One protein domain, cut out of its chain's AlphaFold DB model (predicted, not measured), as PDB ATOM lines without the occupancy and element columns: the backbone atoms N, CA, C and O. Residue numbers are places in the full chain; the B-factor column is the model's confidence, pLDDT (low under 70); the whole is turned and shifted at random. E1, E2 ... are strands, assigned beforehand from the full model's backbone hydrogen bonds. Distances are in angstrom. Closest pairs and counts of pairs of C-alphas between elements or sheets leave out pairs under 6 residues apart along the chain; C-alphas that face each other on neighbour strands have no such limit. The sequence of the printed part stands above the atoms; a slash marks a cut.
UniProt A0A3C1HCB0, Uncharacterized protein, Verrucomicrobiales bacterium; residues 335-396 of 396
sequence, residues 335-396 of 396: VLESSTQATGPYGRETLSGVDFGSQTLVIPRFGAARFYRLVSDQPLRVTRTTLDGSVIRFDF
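What this domain is: This is residues 335 to 396 of the 396 residues of an uncharacterized protein of Verrucomicrobiales bacterium (UniProt A0A3C1HCB0). What would one see first? A small twisted sheet of four strands, E2, E3, E6 and E5, forms one layer, and a two-strand pair, E1 and E4, lies over one of its faces with its strands at a slant to those of the sheet. The two layers are only loosely face to face, and the sheet's other face is bare. What is it made of? The printed part has 62 residues, with no named helix and six named strands, E1 to E6 in that order along the chain; the class is all strand, though the strands hold 28 residues, under half, and both sheets are antiparallel, in the orders E2, E3, E6, E5 and E1, E4. How large is it? It is compact, with a radius of gyration of the C-alphas of 11.2 A, and spans 29 by 29 by 20 A.

How they stand to each other: What does the first strand pair with? E1, residues 335 to 339, is the antiparallel neighbour of E4, residues 371 to 375, at 154 degrees; C-alphas 338 and 372 face each other at 4.4 A, and N 337 and O 373 are 2.9 A apart, within hydrogen-bond range. Residues 337 to 338 of E1 also form a short antiparallel pairing with residues 347 to 348. How is the larger sheet joined? E2, residues 353 to 355, and E3, residues 360 to 364, form a hairpin at 165 degrees; C-alphas 354 and 361 face each other at 4.5 A, with N 353 and O 362 at 2.8 A. E3 is antiparallel to E6, residues 391 to 395, at 163 degrees, with facing C-alphas 362 and 393 at 4.4 A and N 394 and O 361 at 2.7 A. E6 and E5, residues 384 to 388, form a hairpin at 160 degrees, with facing C-alphas 394 and 385 at 4.6 A and N 386 and O 393 at 2.8 A. Do the two sheets touch? E1 and E4 are apart from E2, E3, E5 and E6, E1 and E3 only just, at 8.0 A.

Where its parts are: Where does the first strand lie? E1 begins at C-alpha 335, (74.016, 7.789, 17.661), and is 13.4 A long. How long are the others? E2 measures 6.7 A, E3 13.6 A, E4 13.2 A, E5 12.7 A and E6 13.0 A; E6 ends at C-alpha 395, (85.980, 5.756, 11.445).

The domain as a whole: How far does it reach? The two C-alphas farthest apart, those of Gly 344 and Gly 357, are 31.3 A apart. Is it unbroken, and which link is long? The printed part has no cut, and the link from E1 to E2, residues 340 to 352, is long. Where is confidence low? The mean pLDDT of the printed part is 83.9, with residues 350 to 352, 356 to 357 and 377 under 70.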
ATOM      1  N   VAL A 335      73.887   6.854  16.551       77.88
ATOM      2  CA  VAL A 335      74.016   7.789  17.661       77.88
ATOM      3  C   VAL A 335      75.365   7.569  18.324       77.88
ATOM      4  O   VAL A 335      75.693   6.456  18.737       77.88
ATOM      5  N   LEU A 336      76.153   8.636  18.450       87.44
ATOM      6  CA  LEU A 336      77.267   8.627  19.381       87.44
ATOM      7  C   LEU A 336      76.727   8.932  20.771       87.44
ATOM      8  O   LEU A 336      76.044   9.932  20.979       87.44
ATOM      9  N   GLU A 337      77.074   8.094  21.732       88.25
ATOM     10  CA  GLU A 337      76.856   8.394  23.135       88.25
ATOM     11  C   GLU A 337      78.193   8.467  23.857       88.25
ATOM     12  O   GLU A 337      79.159   7.789  23.488       88.25
ATOM     13  N   SER A 338      78.246   9.250  24.928       92.69
ATOM     14  CA  SER A 338      79.422   9.295  25.779       92.69
ATOM     15  C   SER A 338      79.101   9.330  27.270       92.69
ATOM     16  O   SER A 338      78.004   9.690  27.700       92.69
ATOM     17  N   SER A 339      80.097   8.961  28.069       91.75
ATOM     18  CA  SER A 339      80.060   8.997  29.525       91.75
ATOM     19  C   SER A 339      81.393   9.482  30.087       91.75
ATOM     20  O   SER A 339      82.446   9.300  29.477       91.75
ATOM     21  N   THR A 340      81.388  10.071  31.283       91.31
ATOM     22  CA  THR A 340      82.626  10.389  32.019       91.31
ATOM     23  C   THR A 340      83.235   9.154  32.695       91.31
ATOM     24  O   THR A 340      84.367   9.211  33.173       91.31
ATOM     25  N   GLN A 341      82.518   8.024  32.723       90.75
ATOM     26  CA  GLN A 341      82.962   6.757  33.307       90.75
ATOM     27  C   GLN A 341      82.713   5.605  32.330       90.75
ATOM     28  O   GLN A 341      81.673   5.559  31.682       90.75
ATOM     29  N   ALA A 342      83.623   4.630  32.262       89.00
ATOM     30  CA  ALA A 342      83.508   3.509  31.321       89.00
ATOM     31  C   ALA A 342      82.193   2.722  31.476       89.00
ATOM     32  O   ALA A 342      81.605   2.287  30.487       89.00
ATOM     33  N   THR A 343      81.729   2.571  32.719       91.44
ATOM     34  CA  THR A 343      80.494   1.873  33.103       91.44
ATOM     35  C   THR A 343      79.383   2.834  33.541       91.44
ATOM     36  O   THR A 343      78.423   2.402  34.176       91.44
ATOM     37  N   GLY A 344      79.538   4.137  33.288       87.31
ATOM     38  CA  GLY A 344      78.569   5.153  33.694       87.31
ATOM     39  C   GLY A 344      77.342   5.201  32.781       87.31
ATOM     40  O   GLY A 344      77.288   4.499  31.768       87.31
ATOM     41  N   PRO A 345      76.352   6.053  33.103       85.19
ATOM     42  CA  PRO A 345      75.288   6.358  32.161       85.19
ATOM     43  C   PRO A 345      75.903   7.020  30.925       85.19
ATOM     44  O   PRO A 345      76.708   7.950  31.041       85.19
ATOM     45  N   TYR A 346      75.547   6.509  29.752       90.12
ATOM     46  CA  TYR A 346      75.910   7.097  28.470       90.12
ATOM     47  C   TYR A 346      74.776   8.022  28.036       90.12
ATOM     48  O   TYR A 346      73.613   7.625  28.060       90.12
ATOM     49  N   GLY A 347      75.121   9.259  27.696       79.75
ATOM     50  CA  GLY A 347      74.197  10.238  27.135       79.75
ATOM     51  C   GLY A 347      74.509  10.476  25.665       79.75
ATOM     52  O   GLY A 347      75.670  10.412  25.263       79.75
ATOM     53  N   ARG A 348      73.476  10.759  24.872       81.94
ATOM     54  CA  ARG A 348      73.611  11.118  23.457       81.94
ATOM     55  C   ARG A 348      74.473  12.370  23.287       81.94
ATOM     56  O   ARG A 348      74.236  13.383  23.940       81.94
ATOM     57  N   GLU A 349      75.444  12.295  22.385       84.38
ATOM     58  CA  GLU A 349      76.207  13.446  21.918       84.38
ATOM     59  C   GLU A 349      75.388  14.191  20.867       84.38
ATOM     60  O   GLU A 349      74.985  13.622  19.853       84.38
ATOM     61  N   THR A 350      75.115  15.467  21.121       67.38
ATOM     62  CA  THR A 350      74.294  16.303  20.236       67.38
ATOM     63  C   THR A 350      75.110  17.048  19.189       67.38
ATOM     64  O   THR A 350      74.520  17.576  18.263       67.38
ATOM     65  N   LEU A 351      76.443  17.081  19.318       63.44
ATOM     66  CA  LEU A 351      77.360  17.782  18.404       63.44
ATOM     67  C   LEU A 351      78.134  16.819  17.483       63.44
ATOM     68  O   LEU A 351      79.236  17.138  17.030       63.44
ATOM     69  N   SER A 352      77.634  15.595  17.285       68.19
ATOM     70  CA  SER A 352      78.313  14.580  16.475       68.19
ATOM     71  C   SER A 352      77.940  14.670  15.001       68.19
ATOM     72  O   SER A 352      76.822  14.329  14.628       68.19
ATOM     73  N   GLY A 353      78.926  15.029  14.180       71.06
ATOM     74  CA  GLY A 353      78.875  15.012  12.725       71.06
ATOM     75  C   GLY A 353      78.941  13.592  12.154       71.06
ATOM     76  O   GLY A 353      79.997  12.986  12.312       71.06
ATOM     77  N   VAL A 354      77.915  13.055  11.483       74.12
ATOM     78  CA  VAL A 354      77.978  11.709  10.853       74.12
ATOM     79  C   VAL A 354      78.053  11.781   9.327       74.12
ATOM     80  O   VAL A 354      77.076  12.104   8.668       74.12
ATOM     81  N   ASP A 355      79.179  11.386   8.737       70.38
ATOM     82  CA  ASP A 355      79.310  11.209   7.286       70.38
ATOM     83  C   ASP A 355      79.239   9.718   6.926       70.38
ATOM     84  O   ASP A 355      80.187   8.959   7.153       70.38
ATOM     85  N   PHE A 356      78.115   9.285   6.350       68.94
ATOM     86  CA  PHE A 356      77.933   7.902   5.899       68.94
ATOM     87  C   PHE A 356      78.714   7.558   4.628       68.94
ATOM     88  O   PHE A 356      79.000   6.385   4.401       68.94
ATOM     89  N   GLY A 357      79.083   8.548   3.809       64.88
ATOM     90  CA  GLY A 357      79.857   8.333   2.586       64.88
ATOM     91  C   GLY A 357      81.323   8.019   2.876       64.88
ATOM     92  O   GLY A 357      81.912   7.161   2.215       64.88
ATOM     93  N   SER A 358      81.905   8.677   3.884       70.31
ATOM     94  CA  SER A 358      83.249   8.356   4.388       70.31
ATOM     95  C   SER A 358      83.264   7.432   5.605       70.31
ATOM     96  O   SER A 358      84.352   7.101   6.073       70.31
ATOM     97  N   GLN A 359      82.096   7.012   6.101       80.50
ATOM     98  CA  GLN A 359      81.922   6.185   7.304       80.50
ATOM     99  C   GLN A 359      82.637   6.766   8.527       80.50
ATOM    100  O   GLN A 359      83.382   6.088   9.237       80.50
ATOM    101  N   THR A 360      82.451   8.067   8.738       83.56
ATOM    102  CA  THR A 360      83.166   8.804   9.778       83.56
ATOM    103  C   THR A 360      82.235   9.615  10.641       83.56
ATOM    104  O   THR A 360      81.379  10.330  10.134       83.56
ATOM    105  N   LEU A 361      82.446   9.543  11.947       87.75
ATOM    106  CA  LEU A 361      81.762  10.346  12.940       87.75
ATOM    107  C   LEU A 361      82.766  11.291  13.577       87.75
ATOM    108  O   LEU A 361      83.848  10.859  13.968       87.75
ATOM    109  N   VAL A 362      82.429  12.568  13.700       85.94
ATOM    110  CA  VAL A 362      83.357  13.549  14.251       85.94
ATOM    111  C   VAL A 362      82.684  14.430  15.296       85.94
ATOM    112  O   VAL A 362      81.573  14.905  15.094       85.94
ATOM    113  N   ILE A 363      83.354  14.633  16.430       88.62
ATOM    114  CA  ILE A 363      82.880  15.474  17.537       88.62
ATOM    115  C   ILE A 363      83.930  16.502  17.950       88.62
ATOM    116  O   ILE A 363      85.131  16.230  17.835       88.62
ATOM    117  N   PRO A 364      83.512  17.634  18.535       82.88
ATOM    118  CA  PRO A 364      84.401  18.477  19.313       82.88
ATOM    119  C   PRO A 364      85.027  17.697  20.473       82.88
ATOM    120  O   PRO A 364      84.396  16.872  21.136       82.88
ATOM    121  N   ARG A 365      86.293  17.977  20.749       85.12
ATOM    122  CA  ARG A 365      87.009  17.437  21.895       85.12
ATOM    123  C   ARG A 365      86.636  18.237  23.137       85.12
ATOM    124  O   ARG A 365      86.970  19.413  23.255       85.12
ATOM    125  N   PHE A 366      86.028  17.571  24.110       75.94
ATOM    126  CA  PHE A 366      85.771  18.151  25.427       75.94
ATOM    127  C   PHE A 366      86.963  17.926  26.369       75.94
ATOM    128  O   PHE A 366      87.655  16.913  26.282       75.94
ATOM    129  N   GLY A 367      87.227  18.890  27.258       76.31
ATOM    130  CA  GLY A 367      88.462  18.950  28.053       76.31
ATOM    131  C   GLY A 367      88.702  17.781  29.021       76.31
ATOM    132  O   GLY A 367      89.850  17.513  29.366       76.31
ATOM    133  N   ALA A 368      87.655  17.064  29.438       83.75
ATOM    134  CA  ALA A 368      87.786  15.854  30.249       83.75
ATOM    135  C   ALA A 368      87.809  14.596  29.368       83.75
ATOM    136  O   ALA A 368      87.154  14.543  28.327       83.75
ATOM    137  N   ALA A 369      88.528  13.559  29.807       87.25
ATOM    138  CA  ALA A 369      88.451  12.248  29.171       87.25
ATOM    139  C   ALA A 369      87.015  11.703  29.260       87.25
ATOM    140  O   ALA A 369      86.385  11.761  30.317       87.25
ATOM    141  N   ARG A 370      86.508  11.176  28.145       92.25
ATOM    142  CA  ARG A 370      85.179  10.567  28.038       92.25
ATOM    143  C   ARG A 370      85.301   9.205  27.371       92.25
ATOM    144  O   ARG A 370      86.212   8.970  26.579       92.25
ATOM    145  N   PHE A 371      84.380   8.321  27.709       91.94
ATOM    146  CA  PHE A 371      84.194   7.026  27.079       91.94
ATOM    147  C   PHE A 371      83.073   7.160  26.066       91.94
ATOM    148  O   PHE A 371      82.048   7.756  26.377       91.94
ATOM    149  N   TYR A 372      83.274   6.620  24.872       92.25
ATOM    150  CA  TYR A 372      82.334   6.746  23.766       92.25
ATOM    151  C   TYR A 372      81.835   5.372  23.347       92.25
ATOM    152  O   TYR A 372      82.592   4.398  23.377       92.25
ATOM    153  N   ARG A 373      80.578   5.300  22.918       90.31
ATOM    154  CA  ARG A 373      80.025   4.131  22.234       90.31
ATOM    155  C   ARG A 373      79.145   4.572  21.075       90.31
ATOM    156  O   ARG A 373      78.494   5.610  21.149       90.31
ATOM    157  N   LEU A 374      79.133   3.766  20.020       88.62
ATOM    158  CA  LEU A 374      78.188   3.917  18.923       88.62
ATOM    159  C   LEU A 374      76.972   3.040  19.203       88.62
ATOM    160  O   LEU A 374      77.115   1.842  19.453       88.62
ATOM    161  N   VAL A 375      75.793   3.643  19.148       83.00
ATOM    162  CA  VAL A 375      74.507   2.947  19.138       83.00
ATOM    163  C   VAL A 375      73.989   2.987  17.707       83.00
ATOM    164  O   VAL A 375      74.022   4.032  17.063       83.00
ATOM    165  N   SER A 376      73.585   1.832  17.189       81.56
ATOM    166  CA  SER A 376      73.179   1.665  15.796       81.56
ATOM    167  C   SER A 376      72.130   0.569  15.677       81.56
ATOM    168  O   SER A 376      72.182  -0.429  16.397       81.56
ATOM    169  N   ASP A 377      71.204   0.729  14.731       67.81
ATOM    170  CA  ASP A 377      70.227  -0.293  14.334       67.81
ATOM    171  C   ASP A 377      70.848  -1.405  13.467       67.81
ATOM    172  O   ASP A 377      70.160  -2.332  13.036       67.81
ATOM    173  N   GLN A 378      72.152  -1.311  13.202       72.44
ATOM    174  CA  GLN A 378      72.969  -2.295  12.499       72.44
ATOM    175  C   GLN A 378      74.284  -2.545  13.253       72.44
ATOM    176  O   GLN A 378      74.810  -1.618  13.876       72.44
ATOM    177  N   PRO A 379      74.867  -3.756  13.165       75.00
ATOM    178  CA  PRO A 379      76.204  -4.008  13.686       75.00
ATOM    179  C   PRO A 379      77.220  -3.047  13.054       75.00
ATOM    180  O   PRO A 379      77.433  -3.075  11.844       75.00
ATOM    181  N   LEU A 380      77.852  -2.212  13.876       81.56
ATOM    182  CA  LEU A 380      78.929  -1.304  13.479       81.56
ATOM    183  C   LEU A 380      80.120  -1.479  14.403       81.56
ATOM    184  O   LEU A 380      79.980  -1.899  15.556       81.56
ATOM    185  N   ARG A 381      81.307  -1.138  13.904       85.50
ATOM    186  CA  ARG A 381      82.529  -1.231  14.689       85.50
ATOM    187  C   ARG A 381      83.430  -0.061  14.363       85.50
ATOM    188  O   ARG A 381      83.962   0.003  13.270       85.50
ATOM    189  N   VAL A 382      83.738   0.751  15.373       89.75
ATOM    190  CA  VAL A 382      84.827   1.729  15.268       89.75
ATOM    191  C   VAL A 382      86.115   1.001  14.871       89.75
ATOM    192  O   VAL A 382      86.638   0.174  15.625       89.75
ATOM    193  N   THR A 383      86.602   1.282  13.667       90.62
ATOM    194  CA  THR A 383      87.827   0.711  13.101       90.62
ATOM    195  C   THR A 383      89.038   1.563  13.444       90.62
ATOM    196  O   THR A 383      90.144   1.036  13.598       90.62
ATOM    197  N   ARG A 384      88.836   2.874  13.615       93.12
ATOM    198  CA  ARG A 384      89.896   3.821  13.949       93.12
ATOM    199  C   ARG A 384      89.353   5.002  14.743       93.12
ATOM    200  O   ARG A 384      88.231   5.454  14.544       93.12
ATOM    201  N   THR A 385      90.188   5.527  15.632       94.44
ATOM    202  CA  THR A 385      89.938   6.789  16.331       94.44
ATOM    203  C   THR A 385      91.141   7.697  16.139       94.44
ATOM    204  O   THR A 385      92.271   7.294  16.414       94.44
ATOM    205  N   THR A 386      90.903   8.909  15.650       94.75
ATOM    206  CA  THR A 386      91.940   9.909  15.389       94.75
ATOM    207  C   THR A 386      91.630  11.171  16.182       94.75
ATOM    208  O   THR A 386      90.489  11.625  16.228       94.75
ATOM    209  N   LEU A 387      92.655  11.729  16.820       91.19
ATOM    210  CA  LEU A 387      92.598  13.033  17.472       91.19
ATOM    211  C   LEU A 387      93.243  14.045  16.532       91.19
ATOM    212  O   LEU A 387      94.435  13.926  16.250       91.19
ATOM    213  N   ASP A 388      92.468  15.016  16.060       87.25
ATOM    214  CA  ASP A 388      92.952  16.076  15.177       87.25
ATOM    215  C   ASP A 388      92.658  17.434  15.822       87.25
ATOM    216  O   ASP A 388      91.540  17.936  15.789       87.25
ATOM    217  N   GLY A 389      93.640  17.982  16.542       89.69
ATOM    218  CA  GLY A 389      93.484  19.244  17.268       89.69
ATOM    219  C   GLY A 389      92.308  19.244  18.258       89.69
ATOM    220  O   GLY A 389      92.359  18.596  19.312       89.69
ATOM    221  N   SER A 390      91.278  20.024  17.927       86.62
ATOM    222  CA  SER A 390      90.066  20.243  18.722       86.62
ATOM    223  C   SER A 390      88.958  19.222  18.460       86.62
ATOM    224  O   SER A 390      87.881  19.378  19.026       86.62
ATOM    225  N   VAL A 391      89.187  18.186  17.647       88.06
ATOM    226  CA  VAL A 391      88.145  17.220  17.267       88.06
ATOM    227  C   VAL A 391      88.586  15.766  17.451       88.06
ATOM    228  O   VAL A 391      89.771  15.426  17.384       88.06
ATOM    229  N   ILE A 392      87.612  14.896  17.710       90.00
ATOM    230  CA  ILE A 392      87.777  13.441  17.755       90.00
ATOM    231  C   ILE A 392      87.020  12.853  16.572       90.00
ATOM    232  O   ILE A 392      85.817  13.066  16.446       90.00
ATOM    233  N   ARG A 393      87.725  12.102  15.727       92.44
ATOM    234  CA  ARG A 393      87.174  11.387  14.573       92.44
ATOM    235  C   ARG A 393      87.133   9.892  14.851       92.44
ATOM    236  O   ARG A 393      88.148   9.314  15.237       92.44
ATOM    237  N   PHE A 394      85.991   9.271  14.606       91.56
ATOM    238  CA  PHE A 394      85.765   7.835  14.645       91.56
ATOM    239  C   PHE A 394      85.465   7.355  13.228       91.56
ATOM    240  O   PHE A 394      84.477   7.782  12.642       91.56
ATOM    241  N   ASP A 395      86.289   6.468  12.686       89.50
ATOM    242  CA  ASP A 395      85.980   5.756  11.445       89.50
ATOM    243  C   ASP A 395      85.302   4.427  11.843       89.50
ATOM    244  O   ASP A 395      85.797   3.767  12.768       89.50
ATOM    245  N   PHE A 396      84.173   4.039  11.233       85.19
ATOM    246  CA  PHE A 396      83.316   2.935  11.718       85.19
ATOM    247  C   PHE A 396      82.765   1.991  10.645       85.19
ATOM    248  O   PHE A 396      82.863   2.324   9.448       85.19
TER     249      PHE A 396